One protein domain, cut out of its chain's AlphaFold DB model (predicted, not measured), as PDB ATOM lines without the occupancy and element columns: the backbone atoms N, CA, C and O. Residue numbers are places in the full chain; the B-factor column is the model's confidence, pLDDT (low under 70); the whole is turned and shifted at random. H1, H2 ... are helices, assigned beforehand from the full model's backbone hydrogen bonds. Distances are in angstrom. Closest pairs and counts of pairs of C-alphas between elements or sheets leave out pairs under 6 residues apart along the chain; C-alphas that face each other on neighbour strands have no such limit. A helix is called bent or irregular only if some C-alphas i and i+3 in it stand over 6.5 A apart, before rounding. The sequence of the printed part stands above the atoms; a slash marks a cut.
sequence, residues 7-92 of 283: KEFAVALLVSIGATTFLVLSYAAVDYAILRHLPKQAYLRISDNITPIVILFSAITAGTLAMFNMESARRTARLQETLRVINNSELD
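AT A GLANCE: This is residues 7 to 92 of the 283 residues of the protein "DUF4760 domain-containing protein" of Pontivivens sp. MT2928 (UniProt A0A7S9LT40). One very long helix, H2, makes the length of the model, and a shorter helix, H1, runs back alongside part of it, as in a long, narrow U with arms of unequal length. A tight turn joins the two at one end, and residues 70 to 92, of which 70 to 91 belong to H2, stick out alone at the other. The printed part has 86 residues, with two named helices in the order H1, H2 and no named strand; its class is all helix. It is extended, with a radius of gyration of the C-alphas of 22.3 A, and spans 78 by 23 by 9 A.

IN THESE COORDINATES: H2 holds residues 40 to 91 and measures 74.9 A from first to last C-alpha, from C-alpha 40 at (85.788, 43.715, 2.349) to C-alpha 91 at (89.224, -16.089, -42.600). H1 holds residues 7 to 37 and measures 44.2 A; its C-alpha 7 is at (100.440, 6.360, -21.074).

HOW THE PARTS SIT: H2 has a kink of 33 degrees near residue 47. It is neither bent nor irregular, but only just: C-alphas 49 and 52 are 6.3 A apart. H1 and H2 run opposite ways at a shallow tilt of 2 degrees, with their centres 18.0 A apart. They are close but not clearly touching, with 2 pairs of C-alphas within 8 A; the closest C-alphas, those of Leu 35 and Tyr 43, are 7.1 A apart. O i to N i+4 pairs are within hydrogen-bond range in 26 of 27 cases in H1 and 43 of 48 in H2.

THE WHOLE: The outline is a rod, and the C-alphas farthest apart, those of Pro 39 and Asp 92, are 78.2 A apart. Residues 36 to 41 also stand free. The link from H1 to H2 is tight, with 2 residues between them. The printed part has no cut. Its mean pLDDT is 83.1, and residue 7 is under 70.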
ATOM      1  N   LYS A   7      99.571   5.209 -21.291       66.00
ATOM      2  CA  LYS A   7     100.440   6.360 -21.074       66.00
ATOM      3  C   LYS A   7      99.947   7.647 -21.743       66.00
ATOM      4  O   LYS A   7      99.963   8.656 -21.069       66.00
ATOM      5  N   GLU A   8      99.483   7.654 -22.991       70.12
ATOM      6  CA  GLU A   8      99.011   8.889 -23.649       70.12
ATOM      7  C   GLU A   8      97.725   9.414 -23.012       70.12
ATOM      8  O   GLU A   8      97.620  10.603 -22.718       70.12
ATOM      9  N   PHE A   9      96.784   8.520 -22.698       72.81
ATOM     10  CA  PHE A   9      95.581   8.901 -21.959       72.81
ATOM     11  C   PHE A   9      95.915   9.332 -20.526       72.81
ATOM     12  O   PHE A   9      95.384  10.330 -20.052       72.81
ATOM     13  N   ALA A  10      96.828   8.633 -19.842       70.81
ATOM     14  CA  ALA A  10      97.286   9.028 -18.511       70.81
ATOM     15  C   ALA A  10      98.015  10.377 -18.529       70.81
ATOM     16  O   ALA A  10      97.814  11.170 -17.620       70.81
ATOM     17  N   VAL A  11      98.810  10.669 -19.561       73.56
ATOM     18  CA  VAL A  11      99.478  11.964 -19.737       73.56
ATOM     19  C   VAL A  11      98.445  13.053 -20.003       73.56
ATOM     20  O   VAL A  11      98.484  14.072 -19.328       73.56
ATOM     21  N   ALA A  12      97.474  12.838 -20.894       74.00
ATOM     22  CA  ALA A  12      96.404  13.808 -21.134       74.00
ATOM     23  C   ALA A  12      95.556  14.059 -19.875       74.00
ATOM     24  O   ALA A  12      95.232  15.205 -19.562       74.00
ATOM     25  N   LEU A  13      95.249  13.007 -19.111       74.56
ATOM     26  CA  LEU A  13      94.538  13.108 -17.839       74.56
ATOM     27  C   LEU A  13      95.373  13.858 -16.793       74.56
ATOM     28  O   LEU A  13      94.851  14.749 -16.136       74.56
ATOM     29  N   LEU A  14      96.666  13.549 -16.662       75.25
ATOM     30  CA  LEU A  14      97.580  14.232 -15.741       75.25
ATOM     31  C   LEU A  14      97.783  15.697 -16.118       75.25
ATOM     32  O   LEU A  14      97.835  16.539 -15.229       75.25
ATOM     33  N   VAL A  15      97.853  16.016 -17.410       76.94
ATOM     34  CA  VAL A  15      97.926  17.395 -17.904       76.94
ATOM     35  C   VAL A  15      96.616  18.125 -17.623       76.94
ATOM     36  O   VAL A  15      96.650  19.253 -17.146       76.94
ATOM     37  N   SER A  16      95.463  17.486 -17.843       76.06
ATOM     38  CA  SER A  16      94.162  18.084 -17.535       76.06
ATOM     39  C   SER A  16      93.965  18.298 -16.037       76.06
ATOM     40  O   SER A  16      93.464  19.352 -15.656       76.06
ATOM     41  N   ILE A  17      94.340  17.323 -15.202       77.44
ATOM     42  CA  ILE A  17      94.304  17.445 -13.742       77.44
ATOM     43  C   ILE A  17      95.267  18.551 -13.335       77.44
ATOM     44  O   ILE A  17      94.842  19.497 -12.702       77.44
ATOM     45  N   GLY A  18      96.525  18.504 -13.775       78.44
ATOM     46  CA  GLY A  18      97.524  19.526 -13.468       78.44
ATOM     47  C   GLY A  18      97.075  20.934 -13.859       78.44
ATOM     48  O   GLY A  18      97.247  21.859 -13.074       78.44
ATOM     49  N   ALA A  19      96.437  21.097 -15.021       76.19
ATOM     50  CA  ALA A  19      95.889  22.374 -15.465       76.19
ATOM     51  C   ALA A  19      94.713  22.843 -14.594       76.19
ATOM     52  O   ALA A  19      94.656  24.023 -14.246       76.19
ATOM     53  N   THR A  20      93.796  21.951 -14.198       77.81
ATOM     54  CA  THR A  20      92.687  22.322 -13.306       77.81
ATOM     55  C   THR A  20      93.168  22.610 -11.890       77.81
ATOM     56  O   THR A  20      92.760  23.626 -11.329       77.81
ATOM     57  N   THR A  21      94.083  21.818 -11.316       79.12
ATOM     58  CA  THR A  21      94.679  22.131 -10.006       79.12
ATOM     59  C   THR A  21      95.464  23.432 -10.059       79.12
ATOM     60  O   THR A  21      95.350  24.235  -9.139       79.12
ATOM     61  N   PHE A  22      96.228  23.674 -11.127       80.12
ATOM     62  CA  PHE A  22      96.964  24.923 -11.304       80.12
ATOM     63  C   PHE A  22      96.019  26.123 -11.396       80.12
ATOM     64  O   PHE A  22      96.272  27.132 -10.744       80.12
ATOM     65  N   LEU A  23      94.911  26.015 -12.134       78.25
ATOM     66  CA  LEU A  23      93.894  27.067 -12.209       78.25
ATOM     67  C   LEU A  23      93.239  27.331 -10.852       78.25
ATOM     68  O   LEU A  23      93.127  28.488 -10.458       78.25
ATOM     69  N   VAL A  24      92.860  26.285 -10.114       80.50
ATOM     70  CA  VAL A  24      92.257  26.423  -8.778       80.50
ATOM     71  C   VAL A  24      93.243  27.045  -7.787       80.50
ATOM     72  O   VAL A  24      92.874  27.953  -7.048       80.50
ATOM     73  N   LEU A  25      94.506  26.608  -7.789       80.44
ATOM     74  CA  LEU A  25      95.553  27.164  -6.926       80.44
ATOM     75  C   LEU A  25      95.897  28.607  -7.301       80.44
ATOM     76  O   LEU A  25      96.054  29.441  -6.415       80.44
ATOM     77  N   SER A  26      95.974  28.917  -8.596       78.56
ATOM     78  CA  SER A  26      96.197  30.281  -9.085       78.56
ATOM     79  C   SER A  26      95.041  31.190  -8.687       78.56
ATOM     80  O   SER A  26      95.273  32.300  -8.218       78.56
ATOM     81  N   TYR A  27      93.803  30.703  -8.800       79.19
ATOM     82  CA  TYR A  27      92.620  31.427  -8.355       79.19
ATOM     83  C   TYR A  27      92.662  31.683  -6.847       79.19
ATOM     84  O   TYR A  27      92.527  32.825  -6.426       79.19
ATOM     85  N   ALA A  28      92.945  30.658  -6.036       80.31
ATOM     86  CA  ALA A  28      93.060  30.791  -4.585       80.31
ATOM     87  C   ALA A  28      94.193  31.746  -4.163       80.31
ATOM     88  O   ALA A  28      94.038  32.507  -3.210       80.31
ATOM     89  N   ALA A  29      95.324  31.735  -4.875       79.12
ATOM     90  CA  ALA A  29      96.442  32.641  -4.624       79.12
ATOM     91  C   ALA A  29      96.096  34.096  -4.975       79.12
ATOM     92  O   ALA A  29      96.440  35.007  -4.221       79.12
ATOM     93  N   VAL A  30      95.390  34.315  -6.091       79.12
ATOM     94  CA  VAL A  30      94.874  35.633  -6.480       79.12
ATOM     95  C   VAL A  30      93.841  36.120  -5.464       79.12
ATOM     96  O   VAL A  30      93.978  37.238  -4.974       79.12
ATOM     97  N   ASP A  31      92.885  35.278  -5.063       77.19
ATOM     98  CA  ASP A  31      91.898  35.600  -4.023       77.19
ATOM     99  C   ASP A  31      92.585  35.997  -2.712       77.19
ATOM    100  O   ASP A  31      92.268  37.033  -2.124       77.19
ATOM    101  N   TYR A  32      93.587  35.226  -2.279       81.19
ATOM    102  CA  TYR A  32      94.353  35.517  -1.068       81.19
ATOM    103  C   TYR A  32      95.111  36.851  -1.156       81.19
ATOM    104  O   TYR A  32      95.094  37.644  -0.210       81.19
ATOM    105  N   ALA A  33      95.757  37.132  -2.292       78.56
ATOM    106  CA  ALA A  33      96.482  38.381  -2.512       78.56
ATOM    107  C   ALA A  33      95.544  39.601  -2.532       78.56
ATOM    108  O   ALA A  33      95.867  40.642  -1.956       78.56
ATOM    109  N   ILE A  34      94.364  39.463  -3.142       76.00
ATOM    110  CA  ILE A  34      93.331  40.503  -3.211       76.00
ATOM    111  C   ILE A  34      92.728  40.761  -1.818       76.00
ATOM    112  O   ILE A  34      92.612  41.919  -1.404       76.00
ATOM    113  N   LEU A  35      92.407  39.705  -1.060       80.12
ATOM    114  CA  LEU A  35      91.841  39.797   0.295       80.12
ATOM    115  C   LEU A  35      92.758  40.522   1.289       80.12
ATOM    116  O   LEU A  35      92.270  41.112   2.252       80.12
ATOM    117  N   ARG A  36      94.079  40.504   1.068       85.31
ATOM    118  CA  ARG A  36      95.052  41.161   1.954       85.31
ATOM    119  C   ARG A  36      95.070  42.688   1.820       85.31
ATOM    120  O   ARG A  36      95.464  43.364   2.770       85.31
ATOM    121  N   HIS A  37      94.676  43.235   0.670       84.81
ATOM    122  CA  HIS A  37      94.901  44.650   0.345       84.81
ATOM    123  C   HIS A  37      93.632  45.466   0.082       84.81
ATOM    124  O   HIS A  37      93.711  46.694   0.070       84.81
ATOM    125  N   LEU A  38      92.468  44.833  -0.091       82.81
ATOM    126  CA  LEU A  38      91.212  45.537  -0.358       82.81
ATOM    127  C   LEU A  38      90.241  45.509   0.834       82.81
ATOM    128  O   LEU A  38      90.118  44.492   1.520       82.81
ATOM    129  N   PRO A  39      89.478  46.595   1.065       86.06
ATOM    130  CA  PRO A  39      88.383  46.585   2.025       86.06
ATOM    131  C   PRO A  39      87.315  45.566   1.599       86.06
ATOM    132  O   PRO A  39      86.958  45.490   0.422       86.06
ATOM    133  N   LYS A  40      86.756  44.818   2.564       81.75
ATOM    134  CA  LYS A  40      85.788  43.715   2.349       81.75
ATOM    135  C   LYS A  40      84.670  44.018   1.338       81.75
ATOM    136  O   LYS A  40      84.224  43.118   0.635       81.75
ATOM    137  N   GLN A  41      84.213  45.267   1.260       83.38
ATOM    138  CA  GLN A  41      83.124  45.678   0.368       83.38
ATOM    139  C   GLN A  41      83.521  45.711  -1.120       83.38
ATOM    140  O   GLN A  41      82.679  45.450  -1.975       83.38
ATOM    141  N   ALA A  42      84.789  45.996  -1.444       80.50
ATOM    142  CA  ALA A  42      85.278  45.998  -2.826       80.50
ATOM    143  C   ALA A  42      85.451  44.571  -3.375       80.50
ATOM    144  O   ALA A  42      85.196  44.329  -4.551       80.50
ATOM    145  N   TYR A  43      85.819  43.623  -2.507       77.81
ATOM    146  CA  TYR A  43      85.996  42.213  -2.857       77.81
ATOM    147  C   TYR A  43      84.697  41.565  -3.355       77.81
ATOM    148  O   TYR A  43      84.691  40.968  -4.429       77.81
ATOM    149  N   LEU A  44      83.587  41.762  -2.631       78.25
ATOM    150  CA  LEU A  44      82.280  41.185  -2.982       78.25
ATOM    151  C   LEU A  44      81.829  41.577  -4.402       78.25
ATOM    152  O   LEU A  44      81.346  40.742  -5.155       78.25
ATOM    153  N   ARG A  45      82.064  42.828  -4.821       79.12
ATOM    154  CA  ARG A  45      81.708  43.278  -6.180       79.12
ATOM    155  C   ARG A  45      82.567  42.658  -7.285       79.12
ATOM    156  O   ARG A  45      82.109  42.554  -8.422       79.12
ATOM    157  N   ILE A  46      83.815  42.304  -6.988       77.25
ATOM    158  CA  ILE A  46      84.734  41.702  -7.962       77.25
ATOM    159  C   ILE A  46      84.449  40.197  -8.082       77.25
ATOM    160  O   ILE A  46      84.365  39.685  -9.200       77.25
ATOM    161  N   SER A  47      84.223  39.504  -6.959       76.75
ATOM    162  CA  SER A  47      83.932  38.064  -6.945       76.75
ATOM    163  C   SER A  47      82.666  37.703  -7.723       76.75
ATOM    164  O   SER A  47      82.650  36.691  -8.429       76.75
ATOM    165  N   ASP A  48      81.640  38.557  -7.660       81.50
ATOM    166  CA  ASP A  48      80.356  38.329  -8.338       81.50
ATOM    167  C   ASP A  48      80.490  38.320  -9.872       81.50
ATOM    168  O   ASP A  48      79.734  37.636 -10.558       81.50
ATOM    169  N   ASN A  49      81.495  39.015 -10.421       81.12
ATOM    170  CA  ASN A  49      81.718  39.108 -11.868       81.12
ATOM    171  C   ASN A  49      82.765  38.115 -12.398       81.12
ATOM    172  O   ASN A  49      82.656  37.665 -13.538       81.12
ATOM    173  N   ILE A  50      83.780  37.759 -11.603       79.81
ATOM    174  CA  ILE A  50      84.854  36.854 -12.049       79.81
ATOM    175  C   ILE A  50      84.398  35.390 -12.033       79.81
ATOM    176  O   ILE A  50      84.716  34.635 -12.954       79.81
ATOM    177  N   THR A  51      83.617  34.986 -11.026       81.88
ATOM    178  CA  THR A  51      83.204  33.581 -10.853       81.88
ATOM    179  C   THR A  51      82.484  33.012 -12.090       81.88
ATOM    180  O   THR A  51      82.884  31.945 -12.567       81.88
ATOM    181  N   PRO A  52      81.495  33.704 -12.699       86.12
ATOM    182  CA  PRO A  52      80.831  33.216 -13.910       86.12
ATOM    183  C   PRO A  52      81.778  33.069 -15.109       86.12
ATOM    184  O   PRO A  52      81.639  32.127 -15.890       86.12
ATOM    185  N   ILE A  53      82.764  33.964 -15.240       81.69
ATOM    186  CA  ILE A  53      83.747  33.936 -16.332       81.69
ATOM    187  C   ILE A  53      84.626  32.686 -16.214       81.69
ATOM    188  O   ILE A  53      84.804  31.962 -17.193       81.69
ATOM    189  N   VAL A  54      85.129  32.383 -15.014       79.94
ATOM    190  CA  VAL A  54      85.967  31.196 -14.770       79.94
ATOM    191  C   VAL A  54      85.194  29.899 -15.016       79.94
ATOM    192  O   VAL A  54      85.730  28.964 -15.619       79.94
ATOM    193  N   ILE A  55      83.923  29.847 -14.605       82.38
ATOM    194  CA  ILE A  55      83.039  28.704 -14.872       82.38
ATOM    195  C   ILE A  55      82.847  28.523 -16.382       82.38
ATOM    196  O   ILE A  55      82.992  27.408 -16.885       82.38
ATOM    197  N   LEU A  56      82.584  29.606 -17.118       86.44
ATOM    198  CA  LEU A  56      82.401  29.565 -18.569       86.44
ATOM    199  C   LEU A  56      83.664  29.075 -19.295       86.44
ATOM    200  O   LEU A  56      83.576  28.175 -20.130       86.44
ATOM    201  N   PHE A  57      84.841  29.606 -18.953       81.56
ATOM    202  CA  PHE A  57      86.111  29.165 -19.545       81.56
ATOM    203  C   PHE A  57      86.402  27.690 -19.258       81.56
ATOM    204  O   PHE A  57      86.833  26.952 -20.150       81.56
ATOM    205  N   SER A  58      86.130  27.245 -18.030       81.69
ATOM    206  CA  SER A  58      86.301  25.848 -17.628       81.69
ATOM    207  C   SER A  58      85.352  24.926 -18.402       81.69
ATOM    208  O   SER A  58      85.779  23.888 -18.905       81.69
ATOM    209  N   ALA A  59      84.089  25.332 -18.580       84.25
ATOM    210  CA  ALA A  59      83.102  24.601 -19.371       84.25
ATOM    211  C   ALA A  59      83.495  24.505 -20.858       84.25
ATOM    212  O   ALA A  59      83.405  23.425 -21.443       84.25
ATOM    213  N   ILE A  60      83.986  25.594 -21.462       87.06
ATOM    214  CA  ILE A  60      84.477  25.599 -22.852       87.06
ATOM    215  C   ILE A  60      85.682  24.665 -22.998       87.06
ATOM    216  O   ILE A  60      85.718  23.831 -23.904       87.06
ATOM    217  N   THR A  61      86.649  24.747 -22.083       82.44
ATOM    218  CA  THR A  61      87.857  23.909 -22.117       82.44
ATOM    219  C   THR A  61      87.502  22.428 -21.978       82.44
ATOM    220  O   THR A  61      87.930  21.607 -22.788       82.44
ATOM    221  N   ALA A  62      86.640  22.078 -21.020       84.00
ATOM    222  CA  ALA A  62      86.146  20.713 -20.864       84.00
ATOM    223  C   ALA A  62      85.375  20.233 -22.107       84.00
ATOM    224  O   ALA A  62      85.585  19.110 -22.565       84.00
ATOM    225  N   GLY A  63      84.536  21.095 -22.692       88.44
ATOM    226  CA  GLY A  63      83.799  20.807 -23.921       88.44
ATOM    227  C   GLY A  63      84.721  20.507 -25.105       88.44
ATOM    228  O   GLY A  63      84.534  19.501 -25.788       88.44
ATOM    229  N   THR A  64      85.755  21.325 -25.319       86.44
ATOM    230  CA  THR A  64      86.735  21.107 -26.399       86.44
ATOM    231  C   THR A  64      87.526  19.810 -26.210       86.44
ATOM    232  O   THR A  64      87.608  19.011 -27.142       86.44
ATOM    233  N   LEU A  65      88.030  19.531 -25.001       86.38
ATOM    234  CA  LEU A  65      88.724  18.274 -24.690       86.38
ATOM    235  C   LEU A  65      87.824  17.049 -24.891       86.38
ATOM    236  O   LEU A  65      88.260  16.041 -25.449       86.38
ATOM    237  N   ALA A  66      86.556  17.135 -24.480       88.88
ATOM    238  CA  ALA A  66      85.586  16.071 -24.706       88.88
ATOM    239  C   ALA A  66      85.368  15.817 -26.205       88.88
ATOM    240  O   ALA A  66      85.361  14.659 -26.624       88.88
ATOM    241  N   MET A  67      85.261  16.870 -27.023       91.56
ATOM    242  CA  MET A  67      85.145  16.737 -28.480       91.56
ATOM    243  C   MET A  67      86.372  16.049 -29.096       91.56
ATOM    244  O   MET A  67      86.200  15.098 -29.861       91.56
ATOM    245  N   PHE A  68      87.592  16.445 -28.716       88.38
ATOM    246  CA  PHE A  68      88.824  15.798 -29.192       88.38
ATOM    247  C   PHE A  68      88.904  14.321 -28.788       88.38
ATOM    248  O   PHE A  68      89.216  13.462 -29.615       88.38
ATOM    249  N   ASN A  69      88.565  14.004 -27.536       84.75
ATOM    250  CA  ASN A  69      88.554  12.627 -27.046       84.75
ATOM    251  C   ASN A  69      87.517  11.770 -27.778       84.75
ATOM    252  O   ASN A  69      87.815  10.638 -28.161       84.75
ATOM    253  N   MET A  70      86.316  12.305 -28.028       90.75
ATOM    254  CA  MET A  70      85.291  11.616 -28.814       90.75
ATOM    255  C   MET A  70      85.740  11.386 -30.258       90.75
ATOM    256  O   MET A  70      85.450  10.334 -30.828       90.75
ATOM    257  N   GLU A  71      86.449  12.338 -30.864       89.00
ATOM    258  CA  GLU A  71      86.962  12.175 -32.222       89.00
ATOM    259  C   GLU A  71      88.062  11.109 -32.297       89.00
ATOM    260  O   GLU A  71      88.003  10.236 -33.167       89.00
ATOM    261  N   SER A  72      89.009  11.122 -31.357       86.19
ATOM    262  CA  SER A  72      90.056  10.100 -31.248       86.19
ATOM    263  C   SER A  72      89.456   8.707 -31.023       86.19
ATOM    264  O   SER A  72      89.750   7.773 -31.768       86.19
ATOM    265  N   ALA A  73      88.501   8.585 -30.094       89.31
ATOM    266  CA  ALA A  73      87.798   7.331 -29.836       89.31
ATOM    267  C   ALA A  73      87.055   6.811 -31.078       89.31
ATOM    268  O   ALA A  73      87.121   5.620 -31.385       89.31
ATOM    269  N   ARG A  74      86.394   7.697 -31.841       90.38
ATOM    270  CA  ARG A  74      85.757   7.331 -33.118       90.38
ATOM    271  C   ARG A  74      86.783   6.838 -34.137       90.38
ATOM    272  O   ARG A  74      86.514   5.847 -34.804       90.38
ATOM    273  N   ARG A  75      87.947   7.487 -34.257       90.06
ATOM    274  CA  ARG A  75      89.029   7.034 -35.153       90.06
ATOM    275  C   ARG A  75      89.508   5.634 -34.770       90.06
ATOM    276  O   ARG A  75      89.521   4.753 -35.622       90.06
ATOM    277  N   THR A  76      89.801   5.389 -33.493       91.94
ATOM    278  CA  THR A  76      90.222   4.061 -33.018       91.94
ATOM    279  C   THR A  76      89.156   2.996 -33.244       91.94
ATOM    280  O   THR A  76      89.489   1.899 -33.684       91.94
ATOM    281  N   ALA A  77      87.883   3.312 -33.000       91.12
ATOM    282  CA  ALA A  77      86.783   2.386 -33.258       91.12
ATOM    283  C   ALA A  77      86.694   2.005 -34.747       91.12
ATOM    284  O   ALA A  77      86.549   0.828 -35.067       91.12
ATOM    285  N   ARG A  78      86.856   2.971 -35.664       92.56
ATOM    286  CA  ARG A  78      86.884   2.706 -37.116       92.56
ATOM    287  C   ARG A  78      88.079   1.862 -37.538       92.56
ATOM    288  O   ARG A  78      87.909   0.932 -38.319       92.56
ATOM    289  N   LEU A  79      89.268   2.141 -37.002       93.44
ATOM    290  CA  LEU A  79      90.470   1.341 -37.272       93.44
ATOM    291  C   LEU A  79      90.290  -0.107 -36.801       93.44
ATOM    292  O   LEU A  79      90.614  -1.045 -37.524       93.44
ATOM    293  N   GLN A  80      89.725  -0.302 -35.608       93.12
ATOM    294  CA  GLN A  80      89.431  -1.636 -35.083       93.12
ATOM    295  C   GLN A  80      88.400  -2.373 -35.937       93.12
ATOM    296  O   GLN A  80      88.599  -3.549 -36.238       93.12
ATOM    297  N   GLU A  81      87.335  -1.694 -36.361       92.38
ATOM    298  CA  GLU A  81      86.327  -2.302 -37.227       92.38
ATOM    299  C   GLU A  81      86.893  -2.633 -38.611       92.38
ATOM    300  O   GLU A  81      86.615  -3.697 -39.149       92.38
ATOM    301  N   THR A  82      87.764  -1.781 -39.150       93.88
ATOM    302  CA  THR A  82      88.464  -2.026 -40.420       93.88
ATOM    303  C   THR A  82      89.343  -3.265 -40.332       93.88
ATOM    304  O   THR A  82      89.222  -4.161 -41.163       93.88
ATOM    305  N   LEU A  83      90.164  -3.370 -39.282       94.25
ATOM    306  CA  LEU A  83      90.969  -4.562 -39.012       94.25
ATOM    307  C   LEU A  83      90.107  -5.814 -38.861       94.25
ATOM    308  O   LEU A  83      90.474  -6.878 -39.353       94.25
ATOM    309  N   ARG A  84      88.959  -5.691 -38.192       94.12
ATOM    310  CA  ARG A  84      88.016  -6.796 -38.027       94.12
ATOM    311  C   ARG A  84      87.431  -7.232 -39.365       94.12
ATOM    312  O   ARG A  84      87.376  -8.429 -39.618       94.12
ATOM    313  N   VAL A  85      87.025  -6.292 -40.218       93.12
ATOM    314  CA  VAL A  85      86.505  -6.574 -41.564       93.12
ATOM    315  C   VAL A  85      87.565  -7.263 -42.420       93.12
ATOM    316  O   VAL A  85      87.262  -8.293 -43.014       93.12
ATOM    317  N   ILE A  86      88.800  -6.752 -42.431       91.56
ATOM    318  CA  ILE A  86      89.920  -7.358 -43.166       91.56
ATOM    319  C   ILE A  86      90.149  -8.789 -42.671       91.56
ATOM    320  O   ILE A  86      90.017  -9.734 -43.446       91.56
ATOM    321  N   ASN A  87      90.368  -8.964 -41.367       92.12
ATOM    322  CA  ASN A  87      90.646 -10.269 -40.772       92.12
ATOM    323  C   ASN A  87      89.498 -11.268 -40.991       92.12
ATOM    324  O   ASN A  87      89.731 -12.428 -41.312       92.12
ATOM    325  N   ASN A  88      88.245 -10.828 -40.859       91.44
ATOM    326  CA  ASN A  88      87.096 -11.696 -41.105       91.44
ATOM    327  C   ASN A  88      86.976 -12.067 -42.583       91.44
ATOM    328  O   ASN A  88      86.676 -13.218 -42.876       91.44
ATOM    329  N   SER A  89      87.233 -11.138 -43.509       86.88
ATOM    330  CA  SER A  89      87.196 -11.440 -44.944       86.88
ATOM    331  C   SER A  89      88.269 -12.451 -45.349       86.88
ATOM    332  O   SER A  89      88.014 -13.315 -46.180       86.88
ATOM    333  N   GLU A  90      89.444 -12.411 -44.719       85.81
ATOM    334  CA  GLU A  90      90.527 -13.361 -44.992       85.81
ATOM    335  C   GLU A  90      90.275 -14.751 -44.396       85.81
ATOM    336  O   GLU A  90      90.740 -15.745 -44.952       85.81
ATOM    337  N   LEU A  91      89.530 -14.832 -43.290       87.94
ATOM    338  CA  LEU A  91      89.224 -16.089 -42.600       87.94
ATOM    339  C   LEU A  91      87.901 -16.730 -43.041       87.94
ATOM    340  O   LEU A  91      87.667 -17.910 -42.761       87.94
ATOM    341  N   ASP A  92      87.027 -15.981 -43.711       89.12
ATOM    342  CA  ASP A  92      85.737 -16.486 -44.157       89.12
ATOM    343  C   ASP A  92      85.916 -17.519 -45.279       89.12
ATOM    344  O   ASP A  92      86.365 -17.227 -46.391       89.12
TER     345      ASP A  92